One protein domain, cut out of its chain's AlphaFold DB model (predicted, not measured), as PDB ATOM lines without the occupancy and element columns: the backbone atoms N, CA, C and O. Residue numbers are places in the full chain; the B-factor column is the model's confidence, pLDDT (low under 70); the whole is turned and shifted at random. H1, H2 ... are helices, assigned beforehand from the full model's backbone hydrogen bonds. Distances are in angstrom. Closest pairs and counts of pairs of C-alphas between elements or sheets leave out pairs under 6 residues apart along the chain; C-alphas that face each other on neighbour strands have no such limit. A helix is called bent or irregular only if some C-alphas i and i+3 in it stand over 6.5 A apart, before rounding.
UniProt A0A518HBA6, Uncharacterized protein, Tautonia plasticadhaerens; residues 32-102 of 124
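Overview. This is residues 32 to 102 of the 124 residues of an uncharacterized protein of Tautonia plasticadhaerens (UniProt A0A518HBA6). One long helix, H2, sticks out as a free arm over most of its length, from residue 84 on, while its first part packs on a short helix, H1. Between the two helices a long winding loop, residues 40 to 76, swings out and folds back, and its residues 44 to 50 stick out. The printed part has 71 residues with two named helices, H1 then H2, and no named strand; the class is all helix, though under half of the residues, 32 of 71, are in named elements. The whole is flat and only just loose, close to extended, with a radius of gyration of the C-alphas of 16.5 A and spans of 51 by 32 by 15 A.

Arrangement. H2, residues 77 to 100, touches H1, residues 32 to 39, with its residues 78 to 82 alone. The closest C-alphas of the two are those of Tyr 34 and Gly 82, 5.5 A apart. Their lines stand at a shallow tilt of 25 degrees, opposite ways, and the two form a helical hairpin. In H1 every O i to N i+4 pair is within hydrogen-bond range; in H2, 18 of 20 are.

Along the chain. H2 runs 32.8 A from C-alpha 77 at (171.934, 149.715, 194.449) to C-alpha 100 at (194.892, 129.115, 205.469). It is irregular, but only just: C-alphas 82 and 85 are 6.6 A apart. H1 begins at C-alpha 32, at (186.208, 152.855, 190.001), and measures 10.0 A from first to last C-alpha.

Size, cuts and confidence. The two C-alphas farthest apart are those of Ala 47 and Ala 100, at 51.4 A. Residues 44 to 50 and 84 to 102, of which 84 to 100 belong to H2, stand free; the body without them spans 35 by 21 by 15 A. The link from H1 to H2 is long, with 37 residues, and the printed part has no cut. The mean pLDDT of the printed part is 75.2, and 28 residues are under 70, among them 39 to 48 and 57 to 68.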
ATOM      1  N   VAL A  32     186.125 151.619 190.785       87.38
ATOM      2  CA  VAL A  32     186.208 152.855 190.001       87.38
ATOM      3  C   VAL A  32     185.523 152.676 188.650       87.38
ATOM      4  O   VAL A  32     184.702 153.508 188.272       87.38
ATOM      5  N   SER A  33     185.790 151.570 187.950       86.06
ATOM      6  CA  SER A  33     185.202 151.309 186.630       86.06
ATOM      7  C   SER A  33     183.685 151.115 186.706       86.06
ATOM      8  O   SER A  33     182.943 151.700 185.919       86.06
ATOM      9  N   TYR A  34     183.201 150.327 187.671       85.50
ATOM     10  CA  TYR A  34     181.775 150.052 187.839       85.50
ATOM     11  C   TYR A  34     180.998 151.314 188.229       85.50
ATOM     12  O   TYR A  34     179.947 151.592 187.644       85.50
ATOM     13  N   CYS A  35     181.528 152.099 189.172       83.25
ATOM     14  CA  CYS A  35     180.941 153.366 189.606       83.25
ATOM     15  C   CYS A  35     180.973 154.419 188.492       83.25
ATOM     16  O   CYS A  35     180.010 155.163 188.327       83.25
ATOM     17  N   TYR A  36     182.039 154.462 187.690       77.31
ATOM     18  CA  TYR A  36     182.126 155.347 186.530       77.31
ATOM     19  C   TYR A  36     181.040 155.035 185.494       77.31
ATOM     20  O   TYR A  36     180.304 155.928 185.079       77.31
ATOM     21  N   VAL A  37     180.890 153.756 185.139       76.81
ATOM     22  CA  VAL A  37     179.934 153.298 184.122       76.81
ATOM     23  C   VAL A  37     178.478 153.437 184.569       76.81
ATOM     24  O   VAL A  37     177.641 153.820 183.761       76.81
ATOM     25  N   ASN A  38     178.163 153.130 185.830       76.62
ATOM     26  CA  ASN A  38     176.776 153.116 186.317       76.62
ATOM     27  C   ASN A  38     176.359 154.415 187.037       76.62
ATOM     28  O   ASN A  38     175.171 154.602 187.293       76.62
ATOM     29  N   GLY A  39     177.305 155.291 187.401       68.19
ATOM     30  CA  GLY A  39     177.047 156.474 188.233       68.19
ATOM     31  C   GLY A  39     177.209 157.830 187.535       68.19
ATOM     32  O   GLY A  39     176.445 158.747 187.832       68.19
ATOM     33  N   TYR A  40     178.171 157.978 186.613       62.06
ATOM     34  CA  TYR A  40     178.607 159.291 186.098       62.06
ATOM     35  C   TYR A  40     178.239 159.578 184.632       62.06
ATOM     36  O   TYR A  40     178.637 160.596 184.080       62.06
ATOM     37  N   THR A  41     177.449 158.743 183.958       62.81
ATOM     38  CA  THR A  41     177.065 158.998 182.553       62.81
ATOM     39  C   THR A  41     175.862 159.936 182.382       62.81
ATOM     40  O   THR A  41     175.387 160.103 181.267       62.81
ATOM     41  N   ARG A  42     175.398 160.591 183.457       57.38
ATOM     42  CA  ARG A  42     174.263 161.542 183.473       57.38
ATOM     43  C   ARG A  42     174.603 162.965 183.001       57.38
ATOM     44  O   ARG A  42     173.824 163.887 183.227       57.38
ATOM     45  N   HIS A  43     175.784 163.181 182.439       58.72
ATOM     46  CA  HIS A  43     176.223 164.497 181.976       58.72
ATOM     47  C   HIS A  43     176.173 164.500 180.450       58.72
ATOM     48  O   HIS A  43     176.601 163.520 179.836       58.72
ATOM     49  N   ASP A  44     175.669 165.574 179.839       63.16
ATOM     50  CA  ASP A  44     175.751 165.748 178.388       63.16
ATOM     51  C   ASP A  44     177.221 165.634 177.973       63.16
ATOM     52  O   ASP A  44     178.038 166.483 178.325       63.16
ATOM     53  N   ARG A  45     177.575 164.546 177.276       65.75
ATOM     54  CA  ARG A  45     178.959 164.280 176.873       65.75
ATOM     55  C   ARG A  45     179.407 165.369 175.908       65.75
ATOM     56  O   ARG A  45     178.962 165.411 174.760       65.75
ATOM     57  N   VAL A  46     180.301 166.236 176.367       68.50
ATOM     58  CA  VAL A  46     180.837 167.326 175.550       68.50
ATOM     59  C   VAL A  46     182.012 166.800 174.727       68.50
ATOM     60  O   VAL A  46     182.810 165.979 175.189       68.50
ATOM     61  N   ALA A  47     182.136 167.259 173.482       60.94
ATOM     62  CA  ALA A  47     183.267 166.898 172.634       60.94
ATOM     63  C   ALA A  47     184.592 167.325 173.301       60.94
ATOM     64  O   ALA A  47     184.828 168.514 173.502       60.94
ATOM     65  N   GLY A  48     185.445 166.349 173.640       68.81
ATOM     66  CA  GLY A  48     186.746 166.559 174.297       68.81
ATOM     67  C   GLY A  48     186.908 165.888 175.666       68.81
ATOM     68  O   GLY A  48     188.022 165.835 176.184       68.81
ATOM     69  N   GLU A  49     185.841 165.342 176.252       74.00
ATOM     70  CA  GLU A  49     185.926 164.622 177.527       74.00
ATOM     71  C   GLU A  49     186.454 163.191 177.354       74.00
ATOM     72  O   GLU A  49     186.183 162.522 176.356       74.00
ATOM     73  N   VAL A  50     187.134 162.663 178.377       71.06
ATOM     74  CA  VAL A  50     187.505 161.233 178.447       71.06
ATOM     75  C   VAL A  50     186.287 160.311 178.309       71.06
ATOM     76  O   VAL A  50     186.389 159.216 177.760       71.06
ATOM     77  N   SER A  51     185.109 160.788 178.711       65.19
ATOM     78  CA  SER A  51     183.806 160.143 178.531       65.19
ATOM     79  C   SER A  51     183.408 159.938 177.067       65.19
ATOM     80  O   SER A  51     182.583 159.067 176.803       65.19
ATOM     81  N   ALA A  52     183.971 160.718 176.138       67.50
ATOM     82  CA  ALA A  52     183.736 160.617 174.697       67.50
ATOM     83  C   ALA A  52     184.666 159.602 174.003       67.50
ATOM     84  O   ALA A  52     184.428 159.243 172.853       67.50
ATOM     85  N   LEU A  53     185.716 159.130 174.690       76.44
ATOM     86  CA  LEU A  53     186.611 158.076 174.189       76.44
ATOM     87  C   LEU A  53     186.042 156.667 174.402       76.44
ATOM     88  O   LEU A  53     186.526 155.708 173.800       76.44
ATOM     89  N   VAL A  54     185.041 156.526 175.270       72.38
ATOM     90  CA  VAL A  54     184.410 155.242 175.591       72.38
ATOM     91  C   VAL A  54     183.167 155.062 174.706       72.38
ATOM     92  O   VAL A  54     182.465 156.048 174.472       72.38
ATOM     93  N   PRO A  55     182.874 153.843 174.198       73.06
ATOM     94  CA  PRO A  55     181.672 153.575 173.406       73.06
ATOM     95  C   PRO A  55     180.390 154.039 174.101       73.06
ATOM     96  O   PRO A  55     180.367 154.190 175.321       73.06
ATOM     97  N   ASP A  56     179.316 154.221 173.330       70.31
ATOM     98  CA  ASP A  56     178.027 154.641 173.879       70.31
ATOM     99  C   ASP A  56     177.553 153.680 174.985       70.31
ATOM    100  O   ASP A  56     177.184 152.526 174.756       70.31
ATOM    101  N   LEU A  57     177.618 154.179 176.218       68.94
ATOM    102  CA  LEU A  57     177.270 153.467 177.442       68.94
ATOM    103  C   LEU A  57     175.789 153.641 177.810       68.94
ATOM    104  O   LEU A  57     175.436 153.384 178.956       68.94
ATOM    105  N   GLY A  58     174.912 154.037 176.878       65.81
ATOM    106  CA  GLY A  58     173.479 154.245 177.137       65.81
ATOM    107  C   GLY A  58     172.763 153.061 177.811       65.81
ATOM    108  O   GLY A  58     171.790 153.255 178.530       65.81
ATOM    109  N   ARG A  59     173.288 151.831 177.688       67.81
ATOM    110  CA  ARG A  59     172.810 150.643 178.429       67.81
ATOM    111  C   ARG A  59     172.901 150.784 179.959       67.81
ATOM    112  O   ARG A  59     172.162 150.108 180.671       67.81
ATOM    113  N   PHE A  60     173.836 151.585 180.455       65.62
ATOM    114  CA  PHE A  60     174.091 151.775 181.884       65.62
ATOM    115  C   PHE A  60     173.454 153.054 182.431       65.62
ATOM    116  O   PHE A  60     173.538 153.306 183.632       65.62
ATOM    117  N   ASP A  61     172.777 153.829 181.578       67.81
ATOM    118  CA  ASP A  61     172.064 155.027 181.994       67.81
ATOM    119  C   ASP A  61     170.764 154.636 182.711       67.81
ATOM    120  O   ASP A  61     169.810 154.132 182.114       67.81
ATOM    121  N   ARG A  62     170.751 154.788 184.039       65.31
ATOM    122  CA  ARG A  62     169.601 154.444 184.882       65.31
ATOM    123  C   ARG A  62     168.806 155.689 185.255       65.31
ATOM    124  O   ARG A  62     169.349 156.648 185.816       65.31
ATOM    125  N   THR A  63     167.494 155.651 185.027       62.97
ATOM    126  CA  THR A  63     166.571 156.720 185.438       62.97
ATOM    127  C   THR A  63     166.500 156.821 186.967       62.97
ATOM    128  O   THR A  63     166.649 155.802 187.651       62.97
ATOM    129  N   PRO A  64     166.282 158.021 187.542       59.44
ATOM    130  CA  PRO A  64     166.187 158.201 188.990       59.44
ATOM    131  C   PRO A  64     165.136 157.295 189.647       59.44
ATOM    132  O   PRO A  64     165.364 156.794 190.742       59.44
ATOM    133  N   ASP A  65     164.048 157.009 188.934       63.28
ATOM    134  CA  ASP A  65     162.948 156.161 189.409       63.28
ATOM    135  C   ASP A  65     163.312 154.665 189.462       63.28
ATOM    136  O   ASP A  65     162.622 153.874 190.100       63.28
ATOM    137  N   SER A  66     164.407 154.267 188.801       65.19
ATOM    138  CA  SER A  66     164.929 152.893 188.797       65.19
ATOM    139  C   SER A  66     166.025 152.645 189.844       65.19
ATOM    140  O   SER A  66     166.516 151.521 189.960       65.19
ATOM    141  N   LEU A  67     166.420 153.675 190.612       68.69
ATOM    142  CA  LEU A  67     167.382 153.550 191.710       68.69
ATOM    143  C   LEU A  67     166.723 152.809 192.878       68.69
ATOM    144  O   LEU A  67     166.113 153.409 193.764       68.69
ATOM    145  N   GLY A  68     166.865 151.486 192.893       67.62
ATOM    146  CA  GLY A  68     166.569 150.708 194.088       67.62
ATOM    147  C   GLY A  68     167.457 151.191 195.233       67.62
ATOM    148  O   GLY A  68     168.668 151.323 195.066       67.62
ATOM    149  N   THR A  69     166.867 151.457 196.396       71.25
ATOM    150  CA  THR A  69     167.607 151.731 197.635       71.25
ATOM    151  C   THR A  69     167.603 150.465 198.486       71.25
ATOM    152  O   THR A  69     166.715 150.276 199.325       71.25
ATOM    153  N   PRO A  70     168.545 149.530 198.271       67.62
ATOM    154  CA  PRO A  70     168.641 148.367 199.135       67.62
ATOM    155  C   PRO A  70     168.857 148.848 200.575       67.62
ATOM    156  O   PRO A  70     169.637 149.766 200.829       67.62
ATOM    157  N   PHE A  71     168.123 148.251 201.514       67.38
ATOM    158  CA  PHE A  71     168.155 148.584 202.945       67.38
ATOM    159  C   PHE A  71     167.597 149.967 203.341       67.38
ATOM    160  O   PHE A  71     167.702 150.337 204.505       67.38
ATOM    161  N   GLY A  72     166.983 150.730 202.424       67.25
ATOM    162  CA  GLY A  72     166.314 152.003 202.749       67.25
ATOM    163  C   GLY A  72     167.247 153.136 203.205       67.25
ATOM    164  O   GLY A  72     166.776 154.177 203.650       67.25
ATOM    165  N   LEU A  73     168.566 152.956 203.074       70.50
ATOM    166  CA  LEU A  73     169.599 153.900 203.520       70.50
ATOM    167  C   LEU A  73     169.860 155.049 202.527       70.50
ATOM    168  O   LEU A  73     170.796 155.821 202.709       70.50
ATOM    169  N   GLY A  74     169.077 155.150 201.448       69.75
ATOM    170  CA  GLY A  74     169.272 156.161 200.401       69.75
ATOM    171  C   GLY A  74     170.507 155.939 199.518       69.75
ATOM    172  O   GLY A  74     170.749 156.725 198.606       69.75
ATOM    173  N   ILE A  75     171.277 154.870 199.751       75.94
ATOM    174  CA  ILE A  75     172.429 154.499 198.925       75.94
ATOM    175  C   ILE A  75     171.919 153.785 197.661       75.94
ATOM    176  O   ILE A  75     171.100 152.870 197.782       75.94
ATOM    177  N   PRO A  76     172.395 154.162 196.460       75.69
ATOM    178  CA  PRO A  76     172.042 153.476 195.223       75.69
ATOM    179  C   PRO A  76     172.445 151.997 195.227       75.69
ATOM    180  O   PRO A  76     173.537 151.646 195.679       75.69
ATOM    181  N   ASP A  77     171.623 151.134 194.632       79.44
ATOM    182  CA  ASP A  77     171.934 149.715 194.449       79.44
ATOM    183  C   ASP A  77     173.261 149.470 193.715       79.44
ATOM    184  O   ASP A  77     174.029 148.590 194.103       79.44
ATOM    185  N   TRP A  78     173.594 150.280 192.709       78.50
ATOM    186  CA  TRP A  78     174.870 150.171 191.996       78.50
ATOM    187  C   TRP A  78     176.084 150.431 192.897       78.50
ATOM    188  O   TRP A  78     177.125 149.812 192.697       78.50
ATOM    189  N   ALA A  79     175.977 151.295 193.908       81.38
ATOM    190  CA  ALA A  79     177.079 151.531 194.839       81.38
ATOM    191  C   ALA A  79     177.291 150.302 195.736       81.38
ATOM    192  O   ALA A  79     178.425 149.932 196.036       81.38
ATOM    193  N   LEU A  80     176.210 149.604 196.092       82.50
ATOM    194  CA  LEU A  80     176.291 148.350 196.834       82.50
ATOM    195  C   LEU A  80     176.987 147.250 196.013       82.50
ATOM    196  O   LEU A  80     177.927 146.619 196.492       82.50
ATOM    197  N   TRP A  81     176.595 147.061 194.754       82.06
ATOM    198  CA  TRP A  81     177.219 146.059 193.877       82.06
ATOM    199  C   TRP A  81     178.632 146.443 193.415       82.06
ATOM    200  O   TRP A  81     179.485 145.575 193.235       82.06
ATOM    201  N   GLY A  82     178.895 147.739 193.246       83.62
ATOM    202  CA  GLY A  82     180.173 148.273 192.786       83.62
ATOM    203  C   GLY A  82     181.234 148.403 193.874       83.62
ATOM    204  O   GLY A  82     182.416 148.362 193.553       83.62
ATOM    205  N   ILE A  83     180.836 148.550 195.142       85.31
ATOM    206  CA  ILE A  83     181.757 148.826 196.256       85.31
ATOM    207  C   ILE A  83     181.698 147.720 197.308       85.31
ATOM    208  O   ILE A  83     182.725 147.131 197.631       85.31
ATOM    209  N   VAL A  84     180.508 147.394 197.822       86.25
ATOM    210  CA  VAL A  84     180.372 146.475 198.969       86.25
ATOM    211  C   VAL A  84     180.755 145.047 198.587       86.25
ATOM    212  O   VAL A  84     181.516 144.409 199.306       86.25
ATOM    213  N   VAL A  85     180.282 144.546 197.444       87.62
ATOM    214  CA  VAL A  85     180.608 143.186 196.974       87.62
ATOM    215  C   VAL A  85     182.112 142.954 196.777       87.62
ATOM    216  O   VAL A  85     182.635 142.009 197.369       87.62
ATOM    217  N   PRO A  86     182.840 143.776 195.999       90.50
ATOM    218  CA  PRO A  86     184.276 143.583 195.808       90.50
ATOM    219  C   PRO A  86     185.079 143.811 197.099       90.50
ATOM    220  O   PRO A  86     186.066 143.109 197.316       90.50
ATOM    221  N   TRP A  87     184.631 144.697 198.000       90.25
ATOM    222  CA  TRP A  87     185.215 144.818 199.341       90.25
ATOM    223  C   TRP A  87     185.061 143.543 200.162       90.25
ATOM    224  O   TRP A  87     186.051 143.040 200.682       90.25
ATOM    225  N   VAL A  88     183.849 142.992 200.263       92.06
ATOM    226  CA  VAL A  88     183.603 141.746 201.007       92.06
ATOM    227  C   VAL A  88     184.400 140.592 200.399       92.06
ATOM    228  O   VAL A  88     184.989 139.805 201.137       92.06
ATOM    229  N   ALA A  89     184.479 140.523 199.068       91.06
ATOM    230  CA  ALA A  89     185.298 139.535 198.377       91.06
ATOM    231  C   ALA A  89     186.790 139.676 198.731       91.06
ATOM    232  O   ALA A  89     187.422 138.676 199.060       91.06
ATOM    233  N   CYS A  90     187.346 140.895 198.728       92.62
ATOM    234  CA  CYS A  90     188.744 141.126 199.105       92.62
ATOM    235  C   CYS A  90     189.016 140.870 200.583       92.62
ATOM    236  O   CYS A  90     190.003 140.221 200.900       92.62
ATOM    237  N   VAL A  91     188.138 141.310 201.486       90.06
ATOM    238  CA  VAL A  91     188.271 141.039 202.925       90.06
ATOM    239  C   VAL A  91     188.227 139.536 203.192       90.06
ATOM    240  O   VAL A  91     189.077 139.022 203.915       90.06
ATOM    241  N   GLY A  92     187.286 138.817 202.574       92.38
ATOM    242  CA  GLY A  92     187.190 137.363 202.690       92.38
ATOM    243  C   GLY A  92     188.409 136.647 202.113       92.38
ATOM    244  O   GLY A  92     188.937 135.737 202.747       92.38
ATOM    245  N   PHE A  93     188.899 137.089 200.952       90.19
ATOM    246  CA  PHE A  93     190.106 136.543 200.333       90.19
ATOM    247  C   PHE A  93     191.355 136.795 201.183       90.19
ATOM    248  O   PHE A  93     192.120 135.865 201.420       90.19
ATOM    249  N   SER A  94     191.546 138.018 201.687       88.81
ATOM    250  CA  SER A  94     192.654 138.354 202.583       88.81
ATOM    251  C   SER A  94     192.583 137.549 203.876       88.81
ATOM    252  O   SER A  94     193.588 136.978 204.275       88.81
ATOM    253  N   ALA A  95     191.407 137.427 204.496       87.56
ATOM    254  CA  ALA A  95     191.239 136.614 205.698       87.56
ATOM    255  C   ALA A  95     191.562 135.137 205.430       87.56
ATOM    256  O   ALA A  95     192.310 134.525 206.186       87.56
ATOM    257  N   TRP A  96     191.048 134.569 204.336       87.69
ATOM    258  CA  TRP A  96     191.361 133.196 203.942       87.69
ATOM    259  C   TRP A  96     192.862 132.997 203.718       87.69
ATOM    260  O   TRP A  96     193.421 132.031 204.224       87.69
ATOM    261  N   LEU A  97     193.524 133.916 203.015       85.44
ATOM    262  CA  LEU A  97     194.961 133.839 202.759       85.44
ATOM    263  C   LEU A  97     195.760 133.933 204.069       85.44
ATOM    264  O   LEU A  97     196.670 133.138 204.284       85.44
ATOM    265  N   CYS A  98     195.364 134.818 204.986       82.00
ATOM    266  CA  CYS A  98     196.005 134.925 206.292       82.00
ATOM    267  C   CYS A  98     195.846 133.657 207.143       82.00
ATOM    268  O   CYS A  98     196.804 133.232 207.769       82.00
ATOM    269  N   PHE A  99     194.655 133.049 207.184       78.31
ATOM    270  CA  PHE A  99     194.397 131.905 208.070       78.31
ATOM    271  C   PHE A  99     194.751 130.543 207.464       78.31
ATOM    272  O   PHE A  99     195.015 129.602 208.205       78.31
ATOM    273  N   ALA A 100     194.691 130.398 206.141       76.88
ATOM    274  CA  ALA A 100     194.892 129.115 205.469       76.88
ATOM    275  C   ALA A 100     196.251 128.996 204.765       76.88
ATOM    276  O   ALA A 100     196.662 127.871 204.473       76.88
ATOM    277  N   TYR A 101     196.917 130.115 204.452       70.75
ATOM    278  CA  TYR A 101     198.136 130.118 203.638       70.75
ATOM    279  C   TYR A 101     199.372 130.656 204.368       70.75
ATOM    280  O   TYR A 101     200.413 130.010 204.268       70.75
ATOM    281  N   MET A 102     199.274 131.765 205.115       71.50
ATOM    282  CA  MET A 102     200.398 132.236 205.939       71.50
ATOM    283  C   MET A 102     200.653 131.204 207.040       71.50
ATOM    284  O   MET A 102     199.826 131.009 207.931       71.50
TER     285      MET A 102